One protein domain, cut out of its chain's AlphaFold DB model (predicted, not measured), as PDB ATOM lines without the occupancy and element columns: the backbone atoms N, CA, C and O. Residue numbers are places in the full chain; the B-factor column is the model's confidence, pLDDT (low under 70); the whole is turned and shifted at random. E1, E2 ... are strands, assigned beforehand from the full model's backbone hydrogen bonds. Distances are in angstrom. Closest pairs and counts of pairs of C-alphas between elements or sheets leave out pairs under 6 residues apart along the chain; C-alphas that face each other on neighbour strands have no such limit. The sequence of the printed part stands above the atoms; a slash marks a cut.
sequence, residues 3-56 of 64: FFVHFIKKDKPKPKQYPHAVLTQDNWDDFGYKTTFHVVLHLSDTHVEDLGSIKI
ATOM      1  N   PHE A   3     182.455 265.166 317.013       85.44
ATOM      2  CA  PHE A   3     182.683 264.954 315.585       85.44
ATOM      3  C   PHE A   3     183.732 263.860 315.400       85.44
ATOM      4  O   PHE A   3     184.814 263.926 315.984       85.44
ATOM      5  N   PHE A   4     183.413 262.860 314.588       86.06
ATOM      6  CA  PHE A   4     184.296 261.746 314.282       86.06
ATOM      7  C   PHE A   4     184.650 261.778 312.805       86.06
ATOM      8  O   PHE A   4     183.772 261.677 311.954       86.06
ATOM      9  N   VAL A   5     185.939 261.884 312.496       83.50
ATOM     10  CA  VAL A   5     186.416 261.829 311.113       83.50
ATOM     11  C   VAL A   5     186.793 260.391 310.780       83.50
ATOM     12  O   VAL A   5     187.694 259.809 311.390       83.50
ATOM     13  N   HIS A   6     186.091 259.814 309.814       81.88
ATOM     14  CA  HIS A   6     186.359 258.492 309.284       81.88
ATOM     15  C   HIS A   6     187.048 258.610 307.926       81.88
ATOM     16  O   HIS A   6     186.484 259.074 306.935       81.88
ATOM     17  N   PHE A   7     188.291 258.149 307.883       77.94
ATOM     18  CA  PHE A   7     189.028 257.961 306.643       77.94
ATOM     19  C   PHE A   7     188.739 256.543 306.154       77.94
ATOM     20  O   PHE A   7     188.971 255.614 306.920       77.94
ATOM     21  N   ILE A   8     188.291 256.361 304.904       68.25
ATOM     22  CA  ILE A   8     187.850 255.066 304.324       68.25
ATOM     23  C   ILE A   8     188.858 253.911 304.543       68.25
ATOM     24  O   ILE A   8     188.488 252.743 304.541       68.25
ATOM     25  N   LYS A   9     190.141 254.221 304.778       65.00
ATOM     26  CA  LYS A   9     191.207 253.250 305.089       65.00
ATOM     27  C   LYS A   9     191.307 252.821 306.566       65.00
ATOM     28  O   LYS A   9     192.193 252.037 306.893       65.00
ATOM     29  N   LYS A  10     190.490 253.362 307.469       65.44
ATOM     30  CA  LYS A  10     190.505 253.077 308.915       65.44
ATOM     31  C   LYS A  10     189.185 252.445 309.339       65.44
ATOM     32  O   LYS A  10     188.209 252.540 308.612       65.44
ATOM     33  N   ASP A  11     189.136 251.830 310.516       70.06
ATOM     34  CA  ASP A  11     187.881 251.324 311.074       70.06
ATOM     35  C   ASP A  11     186.852 252.443 311.297       70.06
ATOM     36  O   ASP A  11     187.191 253.600 311.578       70.06
ATOM     37  N   LYS A  12     185.566 252.093 311.169       66.50
ATOM     38  CA  LYS A  12     184.470 253.023 311.462       66.50
ATOM     39  C   LYS A  12     184.444 253.328 312.962       66.50
ATOM     40  O   LYS A  12     184.357 252.390 313.759       66.50
ATOM     41  N   PRO A  13     184.480 254.609 313.366       67.19
ATOM     42  CA  PRO A  13     184.289 254.965 314.762       67.19
ATOM     43  C   PRO A  13     182.891 254.503 315.198       67.19
ATOM     44  O   PRO A  13     181.908 254.759 314.508       67.19
ATOM     45  N   LYS A  14     182.804 253.800 316.336       68.50
ATOM     46  CA  LYS A  14     181.539 253.379 316.969       68.50
ATOM     47  C   LYS A  14     181.319 254.134 318.285       68.50
ATOM     48  O   LYS A  14     181.426 253.537 319.360       68.50
ATOM     49  N   PRO A  15     181.089 255.451 318.241       71.31
ATOM     50  CA  PRO A  15     180.773 256.205 319.444       71.31
ATOM     51  C   PRO A  15     179.431 255.751 320.029       71.31
ATOM     52  O   PRO A  15     178.456 255.546 319.315       71.31
ATOM     53  N   LYS A  16     179.392 255.589 321.356       74.62
ATOM     54  CA  LYS A  16     178.179 255.244 322.123       74.62
ATOM     55  C   LYS A  16     177.505 256.467 322.758       74.62
ATOM     56  O   LYS A  16     176.607 256.314 323.577       74.62
ATOM     57  N   GLN A  17     177.982 257.671 322.440       84.56
ATOM     58  CA  GLN A  17     177.451 258.930 322.957       84.56
ATOM     59  C   GLN A  17     176.738 259.682 321.835       84.56
ATOM     60  O   GLN A  17     177.267 259.800 320.731       84.56
ATOM     61  N   TYR A  18     175.543 260.185 322.132       85.06
ATOM     62  CA  TYR A  18     174.722 260.980 321.225       85.06
ATOM     63  C   TYR A  18     174.516 262.390 321.812       85.06
ATOM     64  O   TYR A  18     174.496 262.530 323.037       85.06
ATOM     65  N   PRO A  19     174.358 263.434 320.980       91.12
ATOM     66  CA  PRO A  19     174.480 263.415 319.526       91.12
ATOM     67  C   PRO A  19     175.946 263.454 319.058       91.12
ATOM     68  O   PRO A  19     176.792 264.130 319.662       91.12
ATOM     69  N   HIS A  20     176.239 262.771 317.951       89.75
ATOM     70  CA  HIS A  20     177.542 262.835 317.284       89.75
ATOM     71  C   HIS A  20     177.404 262.869 315.762       89.75
ATOM     72  O   HIS A  20     176.473 262.297 315.202       89.75
ATOM     73  N   ALA A  21     178.360 263.502 315.088       89.88
ATOM     74  CA  ALA A  21     178.436 263.519 313.631       89.88
ATOM     75  C   ALA A  21     179.632 262.696 313.146       89.88
ATOM     76  O   ALA A  21     180.738 262.822 313.681       89.88
ATOM     77  N   VAL A  22     179.418 261.867 312.128       89.25
ATOM     78  CA  VAL A  22     180.468 261.116 311.435       89.25
ATOM     79  C   VAL A  22     180.725 261.778 310.090       89.25
ATOM     80  O   VAL A  22     179.829 261.870 309.257       89.25
ATOM     81  N   LEU A  23     181.959 262.231 309.886       89.44
ATOM     82  CA  LEU A  23     182.437 262.817 308.644       89.44
ATOM     83  C   LEU A  23     183.261 261.769 307.912       89.44
ATOM     84  O   LEU A  23     184.368 261.437 308.334       89.44
ATOM     85  N   THR A  24     182.723 261.240 306.825       86.81
ATOM     86  CA  THR A  24     183.432 260.287 305.977       86.81
ATOM     87  C   THR A  24     184.118 261.046 304.857       86.81
ATOM     88  O   THR A  24     183.448 261.679 304.043       86.81
ATOM     89  N   GLN A  25     185.449 261.000 304.823       81.94
ATOM     90  CA  GLN A  25     186.196 261.605 303.723       81.94
ATOM     91  C   GLN A  25     186.004 260.758 302.468       81.94
ATOM     92  O   GLN A  25     186.392 259.586 302.444       81.94
ATOM     93  N   ASP A  26     185.419 261.362 301.441       70.19
ATOM     94  CA  ASP A  26     185.373 260.798 300.099       70.19
ATOM     95  C   ASP A  26     186.797 260.819 299.506       70.19
ATOM     96  O   ASP A  26     187.595 261.722 299.761       70.19
ATOM     97  N   ASN A  27     187.154 259.785 298.748       59.88
ATOM     98  CA  ASN A  27     188.424 259.713 298.033       59.88
ATOM     99  C   ASN A  27     188.434 260.549 296.736       59.88
ATOM    100  O   ASN A  27     189.415 260.465 295.997       59.88
ATOM    101  N   TRP A  28     187.379 261.320 296.460       58.59
ATOM    102  CA  TRP A  28     187.316 262.290 295.374       58.59
ATOM    103  C   TRP A  28     188.426 263.329 295.517       58.59
ATOM    104  O   TRP A  28     188.548 264.027 296.525       58.59
ATOM    105  N   ASP A  29     189.273 263.377 294.498       55.47
ATOM    106  CA  ASP A  29     190.408 264.279 294.410       55.47
ATOM    107  C   ASP A  29     190.021 265.486 293.551       55.47
ATOM    108  O   ASP A  29     190.311 265.540 292.356       55.47
ATOM    109  N   ASP A  30     189.316 266.446 294.152       54.78
ATOM    110  CA  ASP A  30     189.100 267.753 293.531       54.78
ATOM    111  C   ASP A  30     190.437 268.514 293.533       54.78
ATOM    112  O   ASP A  30     190.819 269.141 294.525       54.78
ATOM    113  N   PHE A  31     191.175 268.443 292.419       53.59
ATOM    114  CA  PHE A  31     192.388 269.235 292.163       53.59
ATOM    115  C   PHE A  31     193.500 269.111 293.232       53.59
ATOM    116  O   PHE A  31     194.218 270.078 293.502       53.59
ATOM    117  N   GLY A  32     193.680 267.935 293.838       57.78
ATOM    118  CA  GLY A  32     194.694 267.687 294.870       57.78
ATOM    119  C   GLY A  32     194.197 267.893 296.304       57.78
ATOM    120  O   GLY A  32     194.992 267.775 297.242       57.78
ATOM    121  N   TYR A  33     192.912 268.212 296.511       58.28
ATOM    122  CA  TYR A  33     192.370 268.592 297.816       58.28
ATOM    123  C   TYR A  33     191.168 267.741 298.237       58.28
ATOM    124  O   TYR A  33     190.033 267.948 297.816       58.28
ATOM    125  N   LYS A  34     191.396 266.848 299.205       67.50
ATOM    126  CA  LYS A  34     190.347 266.029 299.835       67.50
ATOM    127  C   LYS A  34     189.574 266.818 300.898       67.50
ATOM    128  O   LYS A  34     189.709 266.569 302.096       67.50
ATOM    129  N   THR A  35     188.812 267.813 300.455       76.12
ATOM    130  CA  THR A  35     188.034 268.724 301.324       76.12
ATOM    131  C   THR A  35     186.557 268.355 301.425       76.12
ATOM    132  O   THR A  35     185.838 268.926 302.243       76.12
ATOM    133  N   THR A  36     186.100 267.394 300.622       84.50
ATOM    134  CA  THR A  36     184.711 266.936 300.612       84.50
ATOM    135  C   THR A  36     184.515 265.793 301.606       84.50
ATOM    136  O   THR A  36     185.232 264.789 301.588       84.50
ATOM    137  N   PHE A  37     183.522 265.947 302.478       86.19
ATOM    138  CA  PHE A  37     183.140 264.965 303.485       86.19
ATOM    139  C   PHE A  37     181.645 264.700 303.397       86.19
ATOM    140  O   PHE A  37     180.847 265.634 303.416       86.19
ATOM    141  N   HIS A  38     181.260 263.432 303.376       88.69
ATOM    142  CA  HIS A  38     179.872 263.047 303.584       88.69
ATOM    143  C   HIS A  38     179.594 262.984 305.083       88.69
ATOM    144  O   HIS A  38     180.316 262.310 305.826       88.69
ATOM    145  N   VAL A  39     178.555 263.681 305.534       90.31
ATOM    146  CA  VAL A  39     178.233 263.818 306.954       90.31
ATOM    147  C   VAL A  39     176.947 263.097 307.292       90.31
ATOM    148  O   VAL A  39     175.919 263.296 306.655       90.31
ATOM    149  N   VAL A  40     177.016 262.290 308.345       91.31
ATOM    150  CA  VAL A  40     175.862 261.625 308.942       91.31
ATOM    151  C   VAL A  40     175.780 262.039 310.407       91.31
ATOM    152  O   VAL A  40     176.751 261.890 311.155       91.31
ATOM    153  N   LEU A  41     174.640 262.586 310.818       90.88
ATOM    154  CA  LEU A  41     174.365 263.004 312.188       90.88
ATOM    155  C   LEU A  41     173.554 261.923 312.901       90.88
ATOM    156  O   LEU A  41     172.432 261.605 312.526       90.88
ATOM    157  N   HIS A  42     174.103 261.395 313.982       91.00
ATOM    158  CA  HIS A  42     173.408 260.467 314.854       91.00
ATOM    159  C   HIS A  42     172.862 261.225 316.066       91.00
ATOM    160  O   HIS A  42     173.631 261.675 316.923       91.00
ATOM    161  N   LEU A  43     171.536 261.359 316.147       89.31
ATOM    162  CA  LEU A  43     170.839 261.976 317.282       89.31
ATOM    163  C   LEU A  43     170.490 260.948 318.366       89.31
ATOM    164  O   LEU A  43     170.465 261.290 319.548       89.31
ATOM    165  N   SER A  44     170.278 259.690 317.977       88.69
ATOM    166  CA  SER A  44     170.139 258.532 318.866       88.69
ATOM    167  C   SER A  44     170.611 257.248 318.164       88.69
ATOM    168  O   SER A  44     171.157 257.289 317.060       88.69
ATOM    169  N   ASP A  45     170.417 256.094 318.803       85.69
ATOM    170  CA  ASP A  45     170.694 254.769 318.235       85.69
ATOM    171  C   ASP A  45     169.845 254.427 317.005       85.69
ATOM    172  O   ASP A  45     170.272 253.664 316.140       85.69
ATOM    173  N   THR A  46     168.661 255.022 316.929       88.50
ATOM    174  CA  THR A  46     167.630 254.773 315.919       88.50
ATOM    175  C   THR A  46     167.373 255.984 315.032       88.50
ATOM    176  O   THR A  46     166.843 255.831 313.935       88.50
ATOM    177  N   HIS A  47     167.759 257.180 315.480       90.12
ATOM    178  CA  HIS A  47     167.540 258.426 314.762       90.12
ATOM    179  C   HIS A  47     168.844 258.925 314.136       90.12
ATOM    180  O   HIS A  47     169.751 259.410 314.825       90.12
ATOM    181  N   VAL A  48     168.909 258.800 312.814       91.94
ATOM    182  CA  VAL A  48     170.057 259.165 311.988       91.94
ATOM    183  C   VAL A  48     169.591 260.107 310.889       91.94
ATOM    184  O   VAL A  48     168.659 259.785 310.160       91.94
ATOM    185  N   GLU A  49     170.267 261.241 310.775       93.75
ATOM    186  CA  GLU A  49     170.020 262.269 309.773       93.75
ATOM    187  C   GLU A  49     171.191 262.306 308.791       93.75
ATOM    188  O   GLU A  49     172.356 262.455 309.180       93.75
ATOM    189  N   ASP A  50     170.883 262.157 307.507       92.19
ATOM    190  CA  ASP A  50     171.853 262.310 306.431       92.19
ATOM    191  C   ASP A  50     171.939 263.788 306.038       92.19
ATOM    192  O   ASP A  50     170.985 264.364 305.515       92.19
ATOM    193  N   LEU A  51     173.086 264.411 306.312       90.44
ATOM    194  CA  LEU A  51     173.330 265.815 305.979       90.44
ATOM    195  C   LEU A  51     173.975 265.983 304.592       90.44
ATOM    196  O   LEU A  51     174.178 267.113 304.146       90.44
ATOM    197  N   GLY A  52     174.302 264.882 303.914       88.56
ATOM    198  CA  GLY A  52     174.923 264.857 302.598       88.56
ATOM    199  C   GLY A  52     176.398 265.258 302.597       88.56
ATOM    200  O   GLY A  52     177.110 265.173 303.603       88.56
ATOM    201  N   SER A  53     176.878 265.673 301.425       87.62
ATOM    202  CA  SER A  53     178.265 266.088 301.213       87.62
ATOM    203  C   SER A  53     178.463 267.564 301.540       87.62
ATOM    204  O   SER A  53     177.820 268.432 300.952       87.62
ATOM    205  N   ILE A  54     179.413 267.853 302.425       85.81
ATOM    206  CA  ILE A  54     179.864 269.209 302.733       85.81
ATOM    207  C   ILE A  54     181.328 269.379 302.337       85.81
ATOM    208  O   ILE A  54     182.111 268.428 302.360       85.81
ATOM    209  N   LYS A  55     181.713 270.616 302.025       83.44
ATOM    210  CA  LYS A  55     183.113 270.986 301.827       83.44
ATOM    211  C   LYS A  55     183.633 271.662 303.095       83.44
ATOM    212  O   LYS A  55     183.047 272.639 303.553       83.44
ATOM    213  N   ILE A  56     184.717 271.140 303.660       82.31
ATOM    214  CA  ILE A  56     185.418 271.732 304.803       82.31
ATOM    215  C   ILE A  56     186.746 272.281 304.297       82.31
ATOM    216  O   ILE A  56     187.600 271.528 303.830       82.31
TER     217      ILE A  56
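AT A GLANCE: This is residues 3 to 56 of the 64 residues of an uncharacterized protein of Methylophilus sp. TWE2 (UniProt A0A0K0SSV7). The domain is a single, strongly twisted sheet of four strands with no named helix over either face. A long loop, residues 8 to 19, folds back from the end of E1 to the beginning of E2, and residues 26 to 35 loop round at one end of the sheet between E2 and E3. The printed part has 54 residues, under half of them in the named strands E1, E2, E3 and E4, which follow in that order along the chain and across the mixed sheet; the class is all strand. It is only just compact, close to loose, with a radius of gyration of the C-alphas of 11.8 A, and elongated, spanning 37 by 21 by 13 A.

IN THESE COORDINATES: E1, residues 3 to 7, begins with C-alpha 3 at (182.683, 264.954, 315.585) and is 13.0 A long. E2, residues 20 to 25, is 16.1 A long from first to last C-alpha. E3, residues 36 to 42, measures 19.3 A. E4, residues 48 to 55, measures 20.3 A and ends with C-alpha 55 at (183.113, 270.986, 301.827).

HOW THE PARTS SIT: Edge strand E1 is parallel to E2 at 25 degrees, with N 4 and O 21 within hydrogen-bond range at 2.8 A. E2, E3 and E4 form a meander, each strand the antiparallel neighbour of the one before. In the hairpin E2 and E3, at 156 degrees, N 22 and O 40 are 2.8 A apart. In the hairpin E3 and E4, at 161 degrees, N 39 and O 52 are 2.8 A apart. E1 and E4, the two edge strands, are apart.

THE WHOLE: The C-alphas farthest apart, those of Phe 31 and Thr 46, are separated by 37.2 A. The printed part has no cut. The link from E1 to E2 is long, E2 to E3 short and E3 to E4 tight. Mean pLDDT of the printed part is 79.5, with residues 8 to 10, 12 to 14 and 27 to 34 under 70.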